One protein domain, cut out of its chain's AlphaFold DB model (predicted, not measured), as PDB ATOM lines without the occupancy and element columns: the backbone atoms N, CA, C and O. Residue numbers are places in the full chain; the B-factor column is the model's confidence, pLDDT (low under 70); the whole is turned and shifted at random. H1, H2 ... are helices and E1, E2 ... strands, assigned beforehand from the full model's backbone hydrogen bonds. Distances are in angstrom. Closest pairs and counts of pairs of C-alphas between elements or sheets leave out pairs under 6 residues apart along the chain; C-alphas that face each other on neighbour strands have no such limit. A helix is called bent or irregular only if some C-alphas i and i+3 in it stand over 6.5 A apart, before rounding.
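Overview. This is residues 12 to 123 of the 126 residues of an uncharacterized protein of Bacillus toyonensis (UniProt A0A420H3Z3). A long, narrow two-stranded hairpin, E4 and E5, runs through the middle of the model, with the helix H2 beside it and the short helix H1 at the end where E4 begins. A smaller hairpin, E2 and E3, lies towards that same end, and a long stretch with no named element, residues 19 to 42, loops between E1 and E2, while residues 97 to 105 stick out as a free loop before and into H2. The printed part has 112 residues with five named strands and two named helices, in the order E1 E2 E3 E4 E5 H1 H2; each hairpin is an antiparallel sheet of two strands, and the class is mixed, helices and strands. The whole is compact, with a radius of gyration of the C-alphas of 15.3 A and spans of 44 by 40 by 32 A.

Along the chain. E1 is residues 16 to 18, with C-alpha 16 at (182.681, 210.335, 198.250). E2, residues 43 to 46, and E3, residues 52 to 55, are short strands. E4, residues 60 to 70, is 28.7 A long and begins with C-alpha 60 at (180.610, 200.129, 183.764). E5, residues 73 to 82, is 28.9 A long. H1 is residues 89 to 94. H2, residues 105 to 122, is 24.8 A long and ends with C-alpha 122 at (159.371, 222.497, 187.770). H2 is neither bent nor irregular, but only just: C-alphas 119 and 122 are 6.2 A apart.

Arrangement. E1 pairs with no named strand, but its residues 16 to 17 pair with residues 12 to 13, antiparallel. The hairpin of E2 and E3 is antiparallel at 140 degrees, with N 45 and O 53 within hydrogen-bond range at 2.9 A. E2 and E4 are apart, but only just, at 8.1 A. The hairpin of E4 and E5 is antiparallel at 163 degrees, with N 61 and O 81 at 2.9 A and N 75 and O 68 at 2.8 A. E4 and H1 have 9 pairs of C-alphas within 8 A, the closest those of His 61 and Ser 92, 4.2 A. E5 and H1 are near each other. E5 and H2 have 1 pair within 8 A, the C-alphas of Asn 79 and Ala 106, 7.7 A. E4 and H2 are apart. In H1 and H2 every O i to N i+4 pair is within hydrogen-bond range.

Size, cuts and confidence. The two C-alphas farthest apart are those of Glu 14 and Asn 101, 44.4 A. Without residues 97 to 105, which stand free, the body spans 40 by 30 by 30 A. The link from E1 to E2 is long, with 24 residues. The printed part has no cut. Its mean pLDDT is 96.4, and no printed residue is under 70.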
ATOM      1  N   LYS A  12     177.009 212.467 201.494       97.50
ATOM      2  CA  LYS A  12     178.460 212.323 201.583       97.50
ATOM      3  C   LYS A  12     178.807 211.199 202.541       97.50
ATOM      4  O   LYS A  12     178.311 211.173 203.664       97.50
ATOM      5  N   GLU A  13     179.686 210.320 202.095       97.38
ATOM      6  CA  GLU A  13     180.322 209.298 202.916       97.38
ATOM      7  C   GLU A  13     181.828 209.494 202.757       97.38
ATOM      8  O   GLU A  13     182.366 209.311 201.666       97.38
ATOM      9  N   GLU A  14     182.485 209.951 203.826       96.19
ATOM     10  CA  GLU A  14     183.889 210.380 203.794       96.19
ATOM     11  C   GLU A  14     184.123 211.455 202.709       96.19
ATOM     12  O   GLU A  14     183.547 212.545 202.770       96.19
ATOM     13  N   GLU A  15     184.952 211.163 201.706       96.12
ATOM     14  CA  GLU A  15     185.247 212.044 200.571       96.12
ATOM     15  C   GLU A  15     184.336 211.812 199.347       96.12
ATOM     16  O   GLU A  15     184.330 212.615 198.400       96.12
ATOM     17  N   TYR A  16     183.523 210.752 199.367       97.69
ATOM     18  CA  TYR A  16     182.681 210.335 198.250       97.69
ATOM     19  C   TYR A  16     181.295 210.977 198.314       97.69
ATOM     20  O   TYR A  16     180.712 211.187 199.378       97.69
ATOM     21  N   SER A  17     180.750 211.276 197.136       98.38
ATOM     22  CA  SER A  17     179.339 211.627 196.970       98.38
ATOM     23  C   SER A  17     178.577 210.385 196.523       98.38
ATOM     24  O   SER A  17     178.998 209.710 195.587       98.38
ATOM     25  N   VAL A  18     177.464 210.076 197.183       98.44
ATOM     26  CA  VAL A  18     176.704 208.845 196.944       98.44
ATOM     27  C   VAL A  18     175.541 209.124 196.002       98.44
ATOM     28  O   VAL A  18     174.614 209.856 196.347       98.44
ATOM     29  N   VAL A  19     175.573 208.506 194.819       98.56
ATOM     30  CA  VAL A  19     174.472 208.534 193.848       98.56
ATOM     31  C   VAL A  19     173.672 207.241 193.958       98.56
ATOM     32  O   VAL A  19     174.143 206.170 193.578       98.56
ATOM     33  N   THR A  20     172.438 207.345 194.448       98.12
ATOM     34  CA  THR A  20     171.514 206.208 194.529       98.12
ATOM     35  C   THR A  20     170.563 206.232 193.341       98.12
ATOM     36  O   THR A  20     169.762 207.154 193.191       98.12
ATOM     37  N   PHE A  21     170.632 205.205 192.497       98.25
ATOM     38  CA  PHE A  21     169.703 205.044 191.381       98.25
ATOM     39  C   PHE A  21     168.380 204.433 191.849       98.25
ATOM     40  O   PHE A  21     168.361 203.449 192.588       98.25
ATOM     41  N   ALA A  22     167.269 204.983 191.362       97.56
ATOM     42  CA  ALA A  22     165.955 204.369 191.479       97.56
ATOM     43  C   ALA A  22     165.879 203.063 190.664       97.56
ATOM     44  O   ALA A  22     166.745 202.766 189.838       97.56
ATOM     45  N   ALA A  23     164.810 202.283 190.850       96.81
ATOM     46  CA  ALA A  23     164.643 200.975 190.205       96.81
ATOM     47  C   ALA A  23     164.659 201.024 188.661       96.81
ATOM     48  O   ALA A  23     165.057 200.060 188.011       96.81
ATOM     49  N   ASN A  24     164.267 202.152 188.063       96.62
ATOM     50  CA  ASN A  24     164.343 202.392 186.618       96.62
ATOM     51  C   ASN A  24     165.754 202.811 186.146       96.62
ATOM     52  O   ASN A  24     165.961 203.068 184.960       96.62
ATOM     53  N   GLY A  25     166.734 202.911 187.047       97.88
ATOM     54  CA  GLY A  25     168.102 203.340 186.770       97.88
ATOM     55  C   GLY A  25     168.239 204.837 186.483       97.88
ATOM     56  O   GLY A  25     169.064 205.201 185.646       97.88
ATOM     57  N   THR A  26     167.406 205.695 187.077       98.44
ATOM     58  CA  THR A  26     167.585 207.158 187.062       98.44
ATOM     59  C   THR A  26     167.970 207.666 188.449       98.44
ATOM     60  O   THR A  26     167.652 207.047 189.461       98.44
ATOM     61  N   ALA A  27     168.677 208.791 188.496       98.50
ATOM     62  CA  ALA A  27     168.994 209.506 189.726       98.50
ATOM     63  C   ALA A  27     168.873 211.009 189.464       98.50
ATOM     64  O   ALA A  27     169.345 211.507 188.433       98.50
ATOM     65  N   VAL A  28     168.228 211.715 190.386       98.31
ATOM     66  CA  VAL A  28     167.948 213.150 190.312       98.31
ATOM     67  C   VAL A  28     168.404 213.787 191.619       98.31
ATOM     68  O   VAL A  28     168.149 213.232 192.685       98.31
ATOM     69  N   THR A  29     169.099 214.921 191.545       98.62
ATOM     70  CA  THR A  29     169.619 215.619 192.726       98.62
ATOM     71  C   THR A  29     169.624 217.132 192.533       98.62
ATOM     72  O   THR A  29     169.799 217.620 191.417       98.62
ATOM     73  N   SER A  30     169.489 217.870 193.638       98.25
ATOM     74  CA  SER A  30     169.700 219.323 193.690       98.25
ATOM     75  C   SER A  30     171.173 219.720 193.788       98.25
ATOM     76  O   SER A  30     171.505 220.904 193.724       98.25
ATOM     77  N   THR A  31     172.084 218.748 193.911       98.62
ATOM     78  CA  THR A  31     173.527 219.004 193.824       98.62
ATOM     79  C   THR A  31     173.823 219.648 192.477       98.62
ATOM     80  O   THR A  31     173.407 219.115 191.450       98.62
ATOM     81  N   LYS A  32     174.507 220.797 192.485       98.25
ATOM     82  CA  LYS A  32     174.640 221.666 191.305       98.25
ATOM     83  C   LYS A  32     175.278 220.977 190.103       98.25
ATOM     84  O   LYS A  32     174.832 221.193 188.988       98.25
ATOM     85  N   ASP A  33     176.302 220.167 190.324       98.50
ATOM     86  CA  ASP A  33     177.024 219.507 189.241       98.50
ATOM     87  C   ASP A  33     177.737 218.241 189.741       98.50
ATOM     88  O   ASP A  33     177.796 217.981 190.950       98.50
ATOM     89  N   MET A  34     178.276 217.461 188.808       97.88
ATOM     90  CA  MET A  34     179.165 216.335 189.070       97.88
ATOM     91  C   MET A  34     180.581 216.798 189.451       97.88
ATOM     92  O   MET A  34     180.953 217.959 189.284       97.88
ATOM     93  N   LYS A  35     181.390 215.880 189.991       97.50
ATOM     94  CA  LYS A  35     182.805 216.146 190.277       97.50
ATOM     95  C   LYS A  35     183.658 215.923 189.026       97.50
ATOM     96  O   LYS A  35     183.386 215.019 188.242       97.50
ATOM     97  N   TYR A  36     184.724 216.709 188.902       96.44
ATOM     98  CA  TYR A  36     185.717 216.612 187.833       96.44
ATOM     99  C   TYR A  36     187.110 216.391 188.429       96.44
ATOM    100  O   TYR A  36     187.436 216.959 189.473       96.44
ATOM    101  N   GLY A  37     187.930 215.575 187.767       97.06
ATOM    102  CA  GLY A  37     189.277 215.225 188.217       97.06
ATOM    103  C   GLY A  37     189.668 213.807 187.811       97.06
ATOM    104  O   GLY A  37     189.060 213.215 186.919       97.06
ATOM    105  N   THR A  38     190.687 213.255 188.470       97.25
ATOM    106  CA  THR A  38     191.053 211.844 188.313       97.25
ATOM    107  C   THR A  38     189.899 210.958 188.772       97.25
ATOM    108  O   THR A  38     189.468 211.050 189.917       97.25
ATOM    109  N   VAL A  39     189.412 210.094 187.880       96.19
ATOM    110  CA  VAL A  39     188.283 209.205 188.168       96.19
ATOM    111  C   VAL A  39     188.708 208.141 189.178       96.19
ATOM    112  O   VAL A  39     189.534 207.279 188.881       96.19
ATOM    113  N   ASN A  40     188.117 208.199 190.367       96.88
ATOM    114  CA  ASN A  40     188.274 207.226 191.448       96.88
ATOM    115  C   ASN A  40     186.915 206.699 191.947       96.88
ATOM    116  O   ASN A  40     186.806 206.225 193.076       96.88
ATOM    117  N   ASP A  41     185.883 206.782 191.103       97.81
ATOM    118  CA  ASP A  41     184.521 206.362 191.431       97.81
ATOM    119  C   ASP A  41     184.438 204.867 191.773       97.81
ATOM    120  O   ASP A  41     185.100 204.016 191.173       97.81
ATOM    121  N   LEU A  42     183.565 204.543 192.730       98.38
ATOM    122  CA  LEU A  42     183.305 203.179 193.181       98.38
ATOM    123  C   LEU A  42     181.868 202.777 192.849       98.38
ATOM    124  O   LEU A  42     180.916 203.497 193.153       98.38
ATOM    125  N   TYR A  43     181.705 201.587 192.274       98.31
ATOM    126  CA  TYR A  43     180.417 201.097 191.790       98.31
ATOM    127  C   TYR A  43     179.949 199.890 192.599       98.31
ATOM    128  O   TYR A  43     180.728 198.985 192.908       98.31
ATOM    129  N   TYR A  44     178.659 199.859 192.935       98.50
ATOM    130  CA  TYR A  44     178.054 198.813 193.756       98.50
ATOM    131  C   TYR A  44     176.664 198.446 193.233       98.50
ATOM    132  O   TYR A  44     175.918 199.302 192.763       98.50
ATOM    133  N   THR A  45     176.284 197.176 193.376       98.06
ATOM    134  CA  THR A  45     174.868 196.785 193.412       98.06
ATOM    135  C   THR A  45     174.385 196.815 194.856       98.06
ATOM    136  O   THR A  45     175.174 196.600 195.778       98.06
ATOM    137  N   VAL A  46     173.094 197.069 195.058       97.81
ATOM    138  CA  VAL A  46     172.479 197.129 196.388       97.81
ATOM    139  C   VAL A  46     171.273 196.197 196.410       97.81
ATOM    140  O   VAL A  46     170.470 196.203 195.475       97.81
ATOM    141  N   ASN A  47     171.165 195.353 197.436       96.75
ATOM    142  CA  ASN A  47     169.983 194.510 197.631       96.75
ATOM    143  C   ASN A  47     168.846 195.284 198.331       96.75
ATOM    144  O   ASN A  47     168.989 196.460 198.660       96.75
ATOM    145  N   LYS A  48     167.698 194.633 198.559       96.38
ATOM    146  CA  LYS A  48     166.527 195.285 199.176       96.38
ATOM    147  C   LYS A  48     166.790 195.748 200.611       96.38
ATOM    148  O   LYS A  48     166.173 196.705 201.058       96.38
ATOM    149  N   GLU A  49     167.716 195.094 201.303       97.06
ATOM    150  CA  GLU A  49     168.123 195.406 202.674       97.06
ATOM    151  C   GLU A  49     169.203 196.505 202.742       97.06
ATOM    152  O   GLU A  49     169.665 196.842 203.829       97.06
ATOM    153  N   GLY A  50     169.640 197.059 201.603       95.38
ATOM    154  CA  GLY A  50     170.651 198.121 201.553       95.38
ATOM    155  C   GLY A  50     172.108 197.635 201.556       95.38
ATOM    156  O   GLY A  50     173.032 198.449 201.554       95.38
ATOM    157  N   LYS A  51     172.354 196.320 201.527       98.25
ATOM    158  CA  LYS A  51     173.704 195.745 201.492       98.25
ATOM    159  C   LYS A  51     174.342 195.938 200.116       98.25
ATOM    160  O   LYS A  51     173.781 195.531 199.097       98.25
ATOM    161  N   ARG A  52     175.547 196.515 200.113       98.44
ATOM    162  CA  ARG A  52     176.346 196.802 198.915       98.44
ATOM    163  C   ARG A  52     177.217 195.609 198.514       98.44
ATOM    164  O   ARG A  52     177.877 195.007 199.359       98.44
ATOM    165  N   THR A  53     177.288 195.342 197.216       98.38
ATOM    166  CA  THR A  53     178.232 194.402 196.597       98.38
ATOM    167  C   THR A  53     179.001 195.141 195.512       98.38
ATOM    168  O   THR A  53     178.387 195.648 194.571       98.38
ATOM    169  N   LYS A  54     180.329 195.228 195.657       98.12
ATOM    170  CA  LYS A  54     181.196 195.972 194.731       98.12
ATOM    171  C   LYS A  54     181.117 195.382 193.322       98.12
ATOM    172  O   LYS A  54     181.059 194.165 193.163       98.12
ATOM    173  N   ILE A  55     181.116 196.257 192.325       97.56
ATOM    174  CA  ILE A  55     181.165 195.923 190.904       97.56
ATOM    175  C   ILE A  55     182.529 196.363 190.363       97.56
ATOM    176  O   ILE A  55     183.051 197.406 190.756       97.56
ATOM    177  N   ASP A  56     183.104 195.557 189.476       97.38
ATOM    178  CA  ASP A  56     184.322 195.907 188.751       97.38
ATOM    179  C   ASP A  56     184.062 197.009 187.710       97.38
ATOM    180  O   ASP A  56     183.002 197.044 187.079       97.38
ATOM    181  N   SER A  57     185.035 197.897 187.494       97.00
ATOM    182  CA  SER A  57     184.903 198.998 186.533       97.00
ATOM    183  C   SER A  57     184.705 198.514 185.092       97.00
ATOM    184  O   SER A  57     184.061 199.205 184.310       97.00
ATOM    185  N   SER A  58     185.156 197.303 184.741       98.19
ATOM    186  CA  SER A  58     184.880 196.684 183.433       98.19
ATOM    187  C   SER A  58     183.393 196.393 183.186       98.19
ATOM    188  O   SER A  58     182.984 196.141 182.054       98.19
ATOM    189  N   CYS A  59     182.562 196.433 184.229       98.50
ATOM    190  CA  CYS A  59     181.113 196.311 184.117       98.50
ATOM    191  C   CYS A  59     180.406 197.658 183.908       98.50
ATOM    192  O   CYS A  59     179.176 197.669 183.817       98.50
ATOM    193  N   ILE A  60     181.144 198.773 183.888       98.62
ATOM    194  CA  ILE A  60     180.610 200.129 183.764       98.62
ATOM    195  C   ILE A  60     181.162 200.787 182.508       98.62
ATOM    196  O   ILE A  60     182.370 200.801 182.266       98.62
ATOM    197  N   HIS A  61     180.259 201.378 181.740       98.38
ATOM    198  CA  HIS A  61     180.570 202.239 180.615       98.38
ATOM    199  C   HIS A  61     180.108 203.660 180.932       98.38
ATOM    200  O   HIS A  61     178.912 203.905 181.106       98.38
ATOM    201  N   LEU A  62     181.050 204.597 181.013       97.38
ATOM    202  CA  LEU A  62     180.745 206.022 181.072       97.38
ATOM    203  C   LEU A  62     180.553 206.523 179.638       97.38
ATOM    204  O   LEU A  62     181.525 206.700 178.911       97.38
ATOM    205  N   SER A  63     179.300 206.720 179.234       97.12
ATOM    206  CA  SER A  63     178.946 207.030 177.847       97.12
ATOM    207  C   SER A  63     179.177 208.497 177.508       97.12
ATOM    208  O   SER A  63     179.880 208.819 176.554       97.12
ATOM    209  N   SER A  64     178.588 209.406 178.281       96.75
ATOM    210  CA  SER A  64     178.699 210.839 178.016       96.75
ATOM    211  C   SER A  64     178.374 211.676 179.242       96.75
ATOM    212  O   SER A  64     177.651 211.248 180.144       96.75
ATOM    213  N   THR A  65     178.889 212.899 179.247       97.75
ATOM    214  CA  THR A  65     178.440 213.974 180.132       97.75
ATOM    215  C   THR A  65     178.030 215.171 179.283       97.75
ATOM    216  O   THR A  65     178.414 215.279 178.117       97.75
ATOM    217  N   GLY A  66     177.212 216.053 179.839       96.25
ATOM    218  CA  GLY A  66     176.775 217.264 179.159       96.25
ATOM    219  C   GLY A  66     175.820 218.069 180.021       96.25
ATOM    220  O   GLY A  66     175.650 217.784 181.205       96.25
ATOM    221  N   SER A  67     175.163 219.045 179.412       96.00
ATOM    222  CA  SER A  67     174.100 219.821 180.040       96.00
ATOM    223  C   SER A  67     172.880 219.830 179.130       96.00
ATOM    224  O   SER A  67     173.012 219.834 177.904       96.00
ATOM    225  N   ARG A  68     171.689 219.793 179.723       94.12
ATOM    226  CA  ARG A  68     170.429 220.070 179.031       94.12
ATOM    227  C   ARG A  68     169.850 221.352 179.594       94.12
ATOM    228  O   ARG A  68     169.705 221.473 180.805       94.12
ATOM    229  N   THR A  69     169.500 222.282 178.719       93.31
ATOM    230  CA  THR A  69     168.879 223.544 179.116       93.31
ATOM    231  C   THR A  69     167.391 223.478 178.837       93.31
ATOM    232  O   THR A  69     166.992 223.212 177.706       93.31
ATOM    233  N   GLU A  70     166.583 223.758 179.852       89.62
ATOM    234  CA  GLU A  70     165.143 223.929 179.703       89.62
ATOM    235  C   GLU A  70     164.768 225.338 180.162       89.62
ATOM    236  O   GLU A  70     165.087 225.746 181.284       89.62
ATOM    237  N   ASN A  71     164.106 226.103 179.293       86.81
ATOM    238  CA  ASN A  71     163.949 227.552 179.446       86.81
ATOM    239  C   ASN A  71     165.318 228.243 179.610       86.81
ATOM    240  O   ASN A  71     166.078 228.352 178.651       86.81
ATOM    241  N   SER A  72     165.652 228.690 180.820       90.44
ATOM    242  CA  SER A  72     166.949 229.289 181.168       90.44
ATOM    243  C   SER A  72     167.625 228.565 182.334       90.44
ATOM    244  O   SER A  72     168.498 229.129 182.988       90.44
ATOM    245  N   TRP A  73     167.201 227.331 182.620       95.00
ATOM    246  CA  TRP A  73     167.769 226.502 183.674       95.00
ATOM    247  C   TRP A  73     168.574 225.353 183.075       95.00
ATOM    248  O   TRP A  73     168.084 224.617 182.218       95.00
ATOM    249  N   GLU A  74     169.811 225.199 183.534       97.31
ATOM    250  CA  GLU A  74     170.725 224.160 183.070       97.31
ATOM    251  C   GLU A  74     170.722 222.953 184.006       97.31
ATOM    252  O   GLU A  74     170.826 223.084 185.227       97.31
ATOM    253  N   PHE A  75     170.652 221.767 183.411       98.06
ATOM    254  CA  PHE A  75     170.684 220.479 184.086       98.06
ATOM    255  C   PHE A  75     171.894 219.681 183.597       98.06
ATOM    256  O   PHE A  75     171.821 219.045 182.537       98.06
ATOM    257  N   PRO A  76     173.002 219.652 184.357       98.56
ATOM    258  CA  PRO A  76     174.103 218.761 184.043       98.56
ATOM    259  C   PRO A  76     173.659 217.293 184.116       98.56
ATOM    260  O   PRO A  76     172.912 216.860 185.006       98.56
ATOM    261  N   VAL A  77     174.107 216.498 183.154       98.12
ATOM    262  CA  VAL A  77     173.738 215.090 182.995       98.12
ATOM    263  C   VAL A  77     174.968 214.229 182.763       98.12
ATOM    264  O   VAL A  77     175.908 214.623 182.082       98.12
ATOM    265  N   ALA A  78     174.921 213.018 183.309       98.38
ATOM    266  CA  ALA A  78     175.881 211.959 183.047       98.38
ATOM    267  C   ALA A  78     175.109 210.698 182.644       98.38
ATOM    268  O   ALA A  78     174.156 210.307 183.327       98.38
ATOM    269  N   ASN A  79     175.516 210.081 181.539       98.44
ATOM    270  CA  ASN A  79     174.974 208.829 181.034       98.44
ATOM    271  C   ASN A  79     175.977 207.710 181.300       98.44
ATOM    272  O   ASN A  79     177.108 207.748 180.816       98.44
ATOM    273  N   LEU A  80     175.538 206.705 182.052       98.31
ATOM    274  CA  LEU A  80     176.307 205.503 182.334       98.31
ATOM    275  C   LEU A  80     175.494 204.274 181.946       98.31
ATOM    276  O   LEU A  80     174.264 204.261 182.047       98.31
ATOM    277  N   GLU A  81     176.198 203.222 181.560       98.50
ATOM    278  CA  GLU A  81     175.635 201.901 181.349       98.50
ATOM    279  C   GLU A  81     176.320 200.878 182.258       98.50
ATOM    280  O   GLU A  81     177.526 200.934 182.486       98.50
ATOM    281  N   VAL A  82     175.538 199.932 182.776       98.38
ATOM    282  CA  VAL A  82     176.016 198.835 183.619       98.38
ATOM    283  C   VAL A  82     175.630 197.494 183.009       98.38
ATOM    284  O   VAL A  82     174.502 197.310 182.549       98.38
ATOM    285  N   THR A  83     176.543 196.528 183.062       98.06
ATOM    286  CA  THR A  83     176.274 195.131 182.704       98.06
ATOM    287  C   THR A  83     176.520 194.195 183.881       98.06
ATOM    288  O   THR A  83     177.337 194.453 184.759       98.06
ATOM    289  N   ARG A  84     175.791 193.075 183.901       96.06
ATOM    290  CA  ARG A  84     176.001 191.968 184.852       96.06
ATOM    291  C   ARG A  84     176.575 190.715 184.196       96.06
ATOM    292  O   ARG A  84     176.942 189.785 184.902       96.06
ATOM    293  N   LYS A  85     176.548 190.646 182.863       93.25
ATOM    294  CA  LYS A  85     176.835 189.420 182.098       93.25
ATOM    295  C   LYS A  85     178.093 189.530 181.246       93.25
ATOM    296  O   LYS A  85     178.734 188.517 181.004       93.25
ATOM    297  N   SER A  86     178.428 190.738 180.804       95.75
ATOM    298  CA  SER A  86     179.448 190.968 179.777       95.75
ATOM    299  C   SER A  86     180.452 192.024 180.227       95.75
ATOM    300  O   SER A  86     180.759 192.934 179.467       95.75
ATOM    301  N   CYS A  87     180.907 191.947 181.480       98.06
ATOM    302  CA  CYS A  87     181.944 192.848 181.975       98.06
ATOM    303  C   CYS A  87     183.237 192.596 181.199       98.06
ATOM    304  O   CYS A  87     183.727 191.466 181.155       98.06
ATOM    305  N   SER A  88     183.751 193.627 180.546       98.38
ATOM    306  CA  SER A  88     184.957 193.541 179.731       98.38
ATOM    307  C   SER A  88     185.495 194.936 179.450       98.38
ATOM    308  O   SER A  88     184.792 195.939 179.583       98.38
ATOM    309  N   GLN A  89     186.751 195.013 179.016       98.06
ATOM    310  CA  GLN A  89     187.319 196.275 178.553       98.06
ATOM    311  C   GLN A  89     186.554 196.830 177.339       98.06
ATOM    312  O   GLN A  89     186.355 198.037 177.247       98.06
ATOM    313  N   GLU A  90     186.073 195.957 176.447       98.12
ATOM    314  CA  GLU A  90     185.244 196.351 175.299       98.12
ATOM    315  C   GLU A  90     183.920 196.972 175.753       98.12
ATOM    316  O   GLU A  90     183.538 198.019 175.233       98.12
ATOM    317  N   PHE A  91     183.247 196.378 176.745       98.31
ATOM    318  CA  PHE A  91     182.030 196.956 177.309       98.31
ATOM    319  C   PHE A  91     182.326 198.296 177.977       98.31
ATOM    320  O   PHE A  91     181.622 199.263 177.728       98.31
ATOM    321  N   SER A  92     183.379 198.384 178.791       98.19
ATOM    322  CA  SER A  92     183.725 199.636 179.469       98.19
ATOM    323  C   SER A  92     184.020 200.772 178.483       98.19
ATOM    324  O   SER A  92     183.598 201.909 178.703       98.19
ATOM    325  N   ALA A  93     184.661 200.457 177.355       98.00
ATOM    326  CA  ALA A  93     184.958 201.421 176.304       98.00
ATOM    327  C   ALA A  93     183.730 201.815 175.466       98.00
ATOM    328  O   ALA A  93     183.566 202.994 175.165       98.00
ATOM    329  N   ASN A  94     182.871 200.857 175.100       97.50
ATOM    330  CA  ASN A  94     181.877 201.050 174.031       97.50
ATOM    331  C   ASN A  94     180.411 200.866 174.460       97.50
ATOM    332  O   ASN A  94     179.509 201.100 173.660       97.50
ATOM    333  N   GLY A  95     180.154 200.397 175.680       97.44
ATOM    334  CA  GLY A  95     178.824 199.986 176.124       97.44
ATOM    335  C   GLY A  95     178.324 198.728 175.410       97.44
ATOM    336  O   GLY A  95     179.096 197.941 174.851       97.44
ATOM    337  N   ARG A  96     177.007 198.489 175.450       96.50
ATOM    338  CA  ARG A  96     176.404 197.373 174.700       96.50
ATOM    339  C   ARG A  96     176.253 197.719 173.218       96.50
ATOM    340  O   ARG A  96     175.987 198.859 172.853       96.50
ATOM    341  N   LYS A  97     176.271 196.695 172.363       95.38
ATOM    342  CA  LYS A  97     175.903 196.850 170.948       95.38
ATOM    343  C   LYS A  97     174.435 197.257 170.813       95.38
ATOM    344  O   LYS A  97     173.558 196.652 171.434       95.38
ATOM    345  N   VAL A  98     174.179 198.246 169.963       95.06
ATOM    346  CA  VAL A  98     172.839 198.709 169.578       95.06
ATOM    347  C   VAL A  98     172.704 198.708 168.050       95.06
ATOM    348  O   VAL A  98     173.726 198.762 167.366       95.06
ATOM    349  N   PRO A  99     171.482 198.607 167.493       95.00
ATOM    350  CA  PRO A  99     171.277 198.689 166.048       95.00
ATOM    351  C   PRO A  99     171.761 200.030 165.479       95.00
ATOM    352  O   PRO A  99     171.451 201.073 166.041       95.00
ATOM    353  N   GLU A 100     172.460 200.003 164.342       89.00
ATOM    354  CA  GLU A 100     173.087 201.197 163.741       89.00
ATOM    355  C   GLU A 100     172.079 202.285 163.342       89.00
ATOM    356  O   GLU A 100     172.351 203.471 163.482       89.00
ATOM    357  N   ASN A 101     170.892 201.884 162.880       93.38
ATOM    358  CA  ASN A 101     169.875 202.795 162.342       93.38
ATOM    359  C   ASN A 101     168.790 203.160 163.369       93.38
ATOM    360  O   ASN A 101     167.652 203.448 162.992       93.38
ATOM    361  N   GLN A 102     169.094 203.073 164.665       91.69
ATOM    362  CA  GLN A 102     168.169 203.431 165.738       91.69
ATOM    363  C   GLN A 102     168.852 204.336 166.757       91.69
ATOM    364  O   GLN A 102     170.017 204.133 167.095       91.69
ATOM    365  N   ASP A 103     168.093 205.292 167.294       92.88
ATOM    366  CA  ASP A 103     168.546 206.082 168.434       92.88
ATOM    367  C   ASP A 103     168.948 205.154 169.581       92.88
ATOM    368  O   ASP A 103     168.258 204.175 169.902       92.88
ATOM    369  N   HIS A 104     170.054 205.487 170.245       96.06
ATOM    370  CA  HIS A 104     170.469 204.735 171.414       96.06
ATOM    371  C   HIS A 104     169.337 204.761 172.465       96.06
ATOM    372  O   HIS A 104     168.805 205.834 172.760       96.06
ATOM    373  N   PRO A 105     168.973 203.632 173.112       96.12
ATOM    374  CA  PRO A 105     167.832 203.595 174.036       96.12
ATOM    375  C   PRO A 105     167.918 204.576 175.219       96.12
ATOM    376  O   PRO A 105     166.902 204.896 175.841       96.12
ATOM    377  N   ALA A 106     169.124 205.069 175.534       96.44
ATOM    378  CA  ALA A 106     169.316 206.129 176.523       96.44
ATOM    379  C   ALA A 106     168.637 207.451 176.126       96.44
ATOM    380  O   ALA A 106     168.190 208.166 177.018       96.44
ATOM    381  N   GLU A 107     168.476 207.750 174.833       95.56
ATOM    382  CA  GLU A 107     167.823 208.983 174.374       95.56
ATOM    383  C   GLU A 107     166.349 209.025 174.763       95.56
ATOM    384  O   GLU A 107     165.871 210.018 175.319       95.56
ATOM    385  N   LYS A 108     165.625 207.917 174.557       97.12
ATOM    386  CA  LYS A 108     164.240 207.800 175.028       97.12
ATOM    387  C   LYS A 108     164.176 207.919 176.550       97.12
ATOM    388  O   LYS A 108     163.366 208.676 177.069       97.12
ATOM    389  N   LYS A 109     165.066 207.221 177.265       97.75
ATOM    390  CA  LYS A 109     165.114 207.263 178.733       97.75
ATOM    391  C   LYS A 109     165.356 208.678 179.265       97.75
ATOM    392  O   LYS A 109     164.720 209.079 180.234       97.75
ATOM    393  N   MET A 110     166.262 209.428 178.641       97.69
ATOM    394  CA  MET A 110     166.562 210.805 179.020       97.69
ATOM    395  C   MET A 110     165.387 211.740 178.719       97.69
ATOM    396  O   MET A 110     165.078 212.602 179.534       97.69
ATOM    397  N   ARG A 111     164.700 211.551 177.585       96.88
ATOM    398  CA  ARG A 111     163.480 212.300 177.243       96.88
ATOM    399  C   ARG A 111     162.379 212.088 178.283       96.88
ATOM    400  O   ARG A 111     161.854 213.064 178.808       96.88
ATOM    401  N   ASP A 112     162.105 210.831 178.628       97.81
ATOM    402  CA  ASP A 112     161.098 210.471 179.631       97.81
ATOM    403  C   ASP A 112     161.482 211.021 181.026       97.81
ATOM    404  O   ASP A 112     160.631 211.512 181.767       97.81
ATOM    405  N   LEU A 113     162.777 210.992 181.381       97.56
ATOM    406  CA  LEU A 113     163.279 211.568 182.635       97.56
ATOM    407  C   LEU A 113     163.127 213.093 182.680       97.56
ATOM    408  O   LEU A 113     162.710 213.618 183.708       97.56
ATOM    409  N   MET A 114     163.460 213.801 181.597       95.88
ATOM    410  CA  MET A 114     163.293 215.257 181.518       95.88
ATOM    411  C   MET A 114     161.832 215.657 181.708       95.88
ATOM    412  O   MET A 114     161.549 216.539 182.514       95.88
ATOM    413  N   GLN A 115     160.907 214.963 181.040       95.75
ATOM    414  CA  GLN A 115     159.476 215.206 181.209       95.75
ATOM    415  C   GLN A 115     159.043 214.994 182.668       95.75
ATOM    416  O   GLN A 115     158.388 215.854 183.252       95.75
ATOM    417  N   HIS A 116     159.474 213.895 183.295       95.44
ATOM    418  CA  HIS A 116     159.193 213.649 184.709       95.44
ATOM    419  C   HIS A 116     159.745 214.761 185.616       95.44
ATOM    420  O   HIS A 116     159.067 215.192 186.549       95.44
ATOM    421  N   VAL A 117     160.960 215.250 185.337       95.31
ATOM    422  CA  VAL A 117     161.570 216.349 186.094       95.31
ATOM    423  C   VAL A 117     160.752 217.634 185.957       95.31
ATOM    424  O   VAL A 117     160.458 218.277 186.964       95.31
ATOM    425  N   GLN A 118     160.320 217.979 184.745       93.06
ATOM    426  CA  GLN A 118     159.458 219.136 184.517       93.06
ATOM    427  C   GLN A 118     158.138 219.020 185.286       93.06
ATOM    428  O   GLN A 118     157.763 219.929 186.028       93.06
ATOM    429  N   GLU A 119     157.464 217.877 185.162       93.44
ATOM    430  CA  GLU A 119     156.149 217.651 185.755       93.44
ATOM    431  C   GLU A 119     156.164 217.667 187.285       93.44
ATOM    432  O   GLU A 119     155.265 218.239 187.904       93.44
ATOM    433  N   GLN A 120     157.170 217.037 187.895       93.12
ATOM    434  CA  GLN A 120     157.235 216.877 189.346       93.12
ATOM    435  C   GLN A 120     157.909 218.049 190.053       93.12
ATOM    436  O   GLN A 120     157.446 218.464 191.115       93.12
ATOM    437  N   TYR A 121     158.991 218.579 189.482       91.12
ATOM    438  CA  TYR A 121     159.855 219.537 190.173       91.12
ATOM    439  C   TYR A 121     159.690 220.961 189.654       91.12
ATOM    440  O   TYR A 121     159.796 221.893 190.441       91.12
ATOM    441  N   MET A 122     159.386 221.153 188.368       85.44
ATOM    442  CA  MET A 122     159.371 222.497 187.770       85.44
ATOM    443  C   MET A 122     157.967 223.104 187.682       85.44
ATOM    444  O   MET A 122     157.819 224.303 187.880       85.44
ATOM    445  N   ASN A 123     156.912 222.304 187.486       78.12
ATOM    446  CA  ASN A 123     155.536 222.805 187.318       78.12
ATOM    447  C   ASN A 123     154.970 223.588 188.523       78.12
ATOM    448  O   ASN A 123     153.923 224.223 188.404       78.12
TER     449      ASN A 123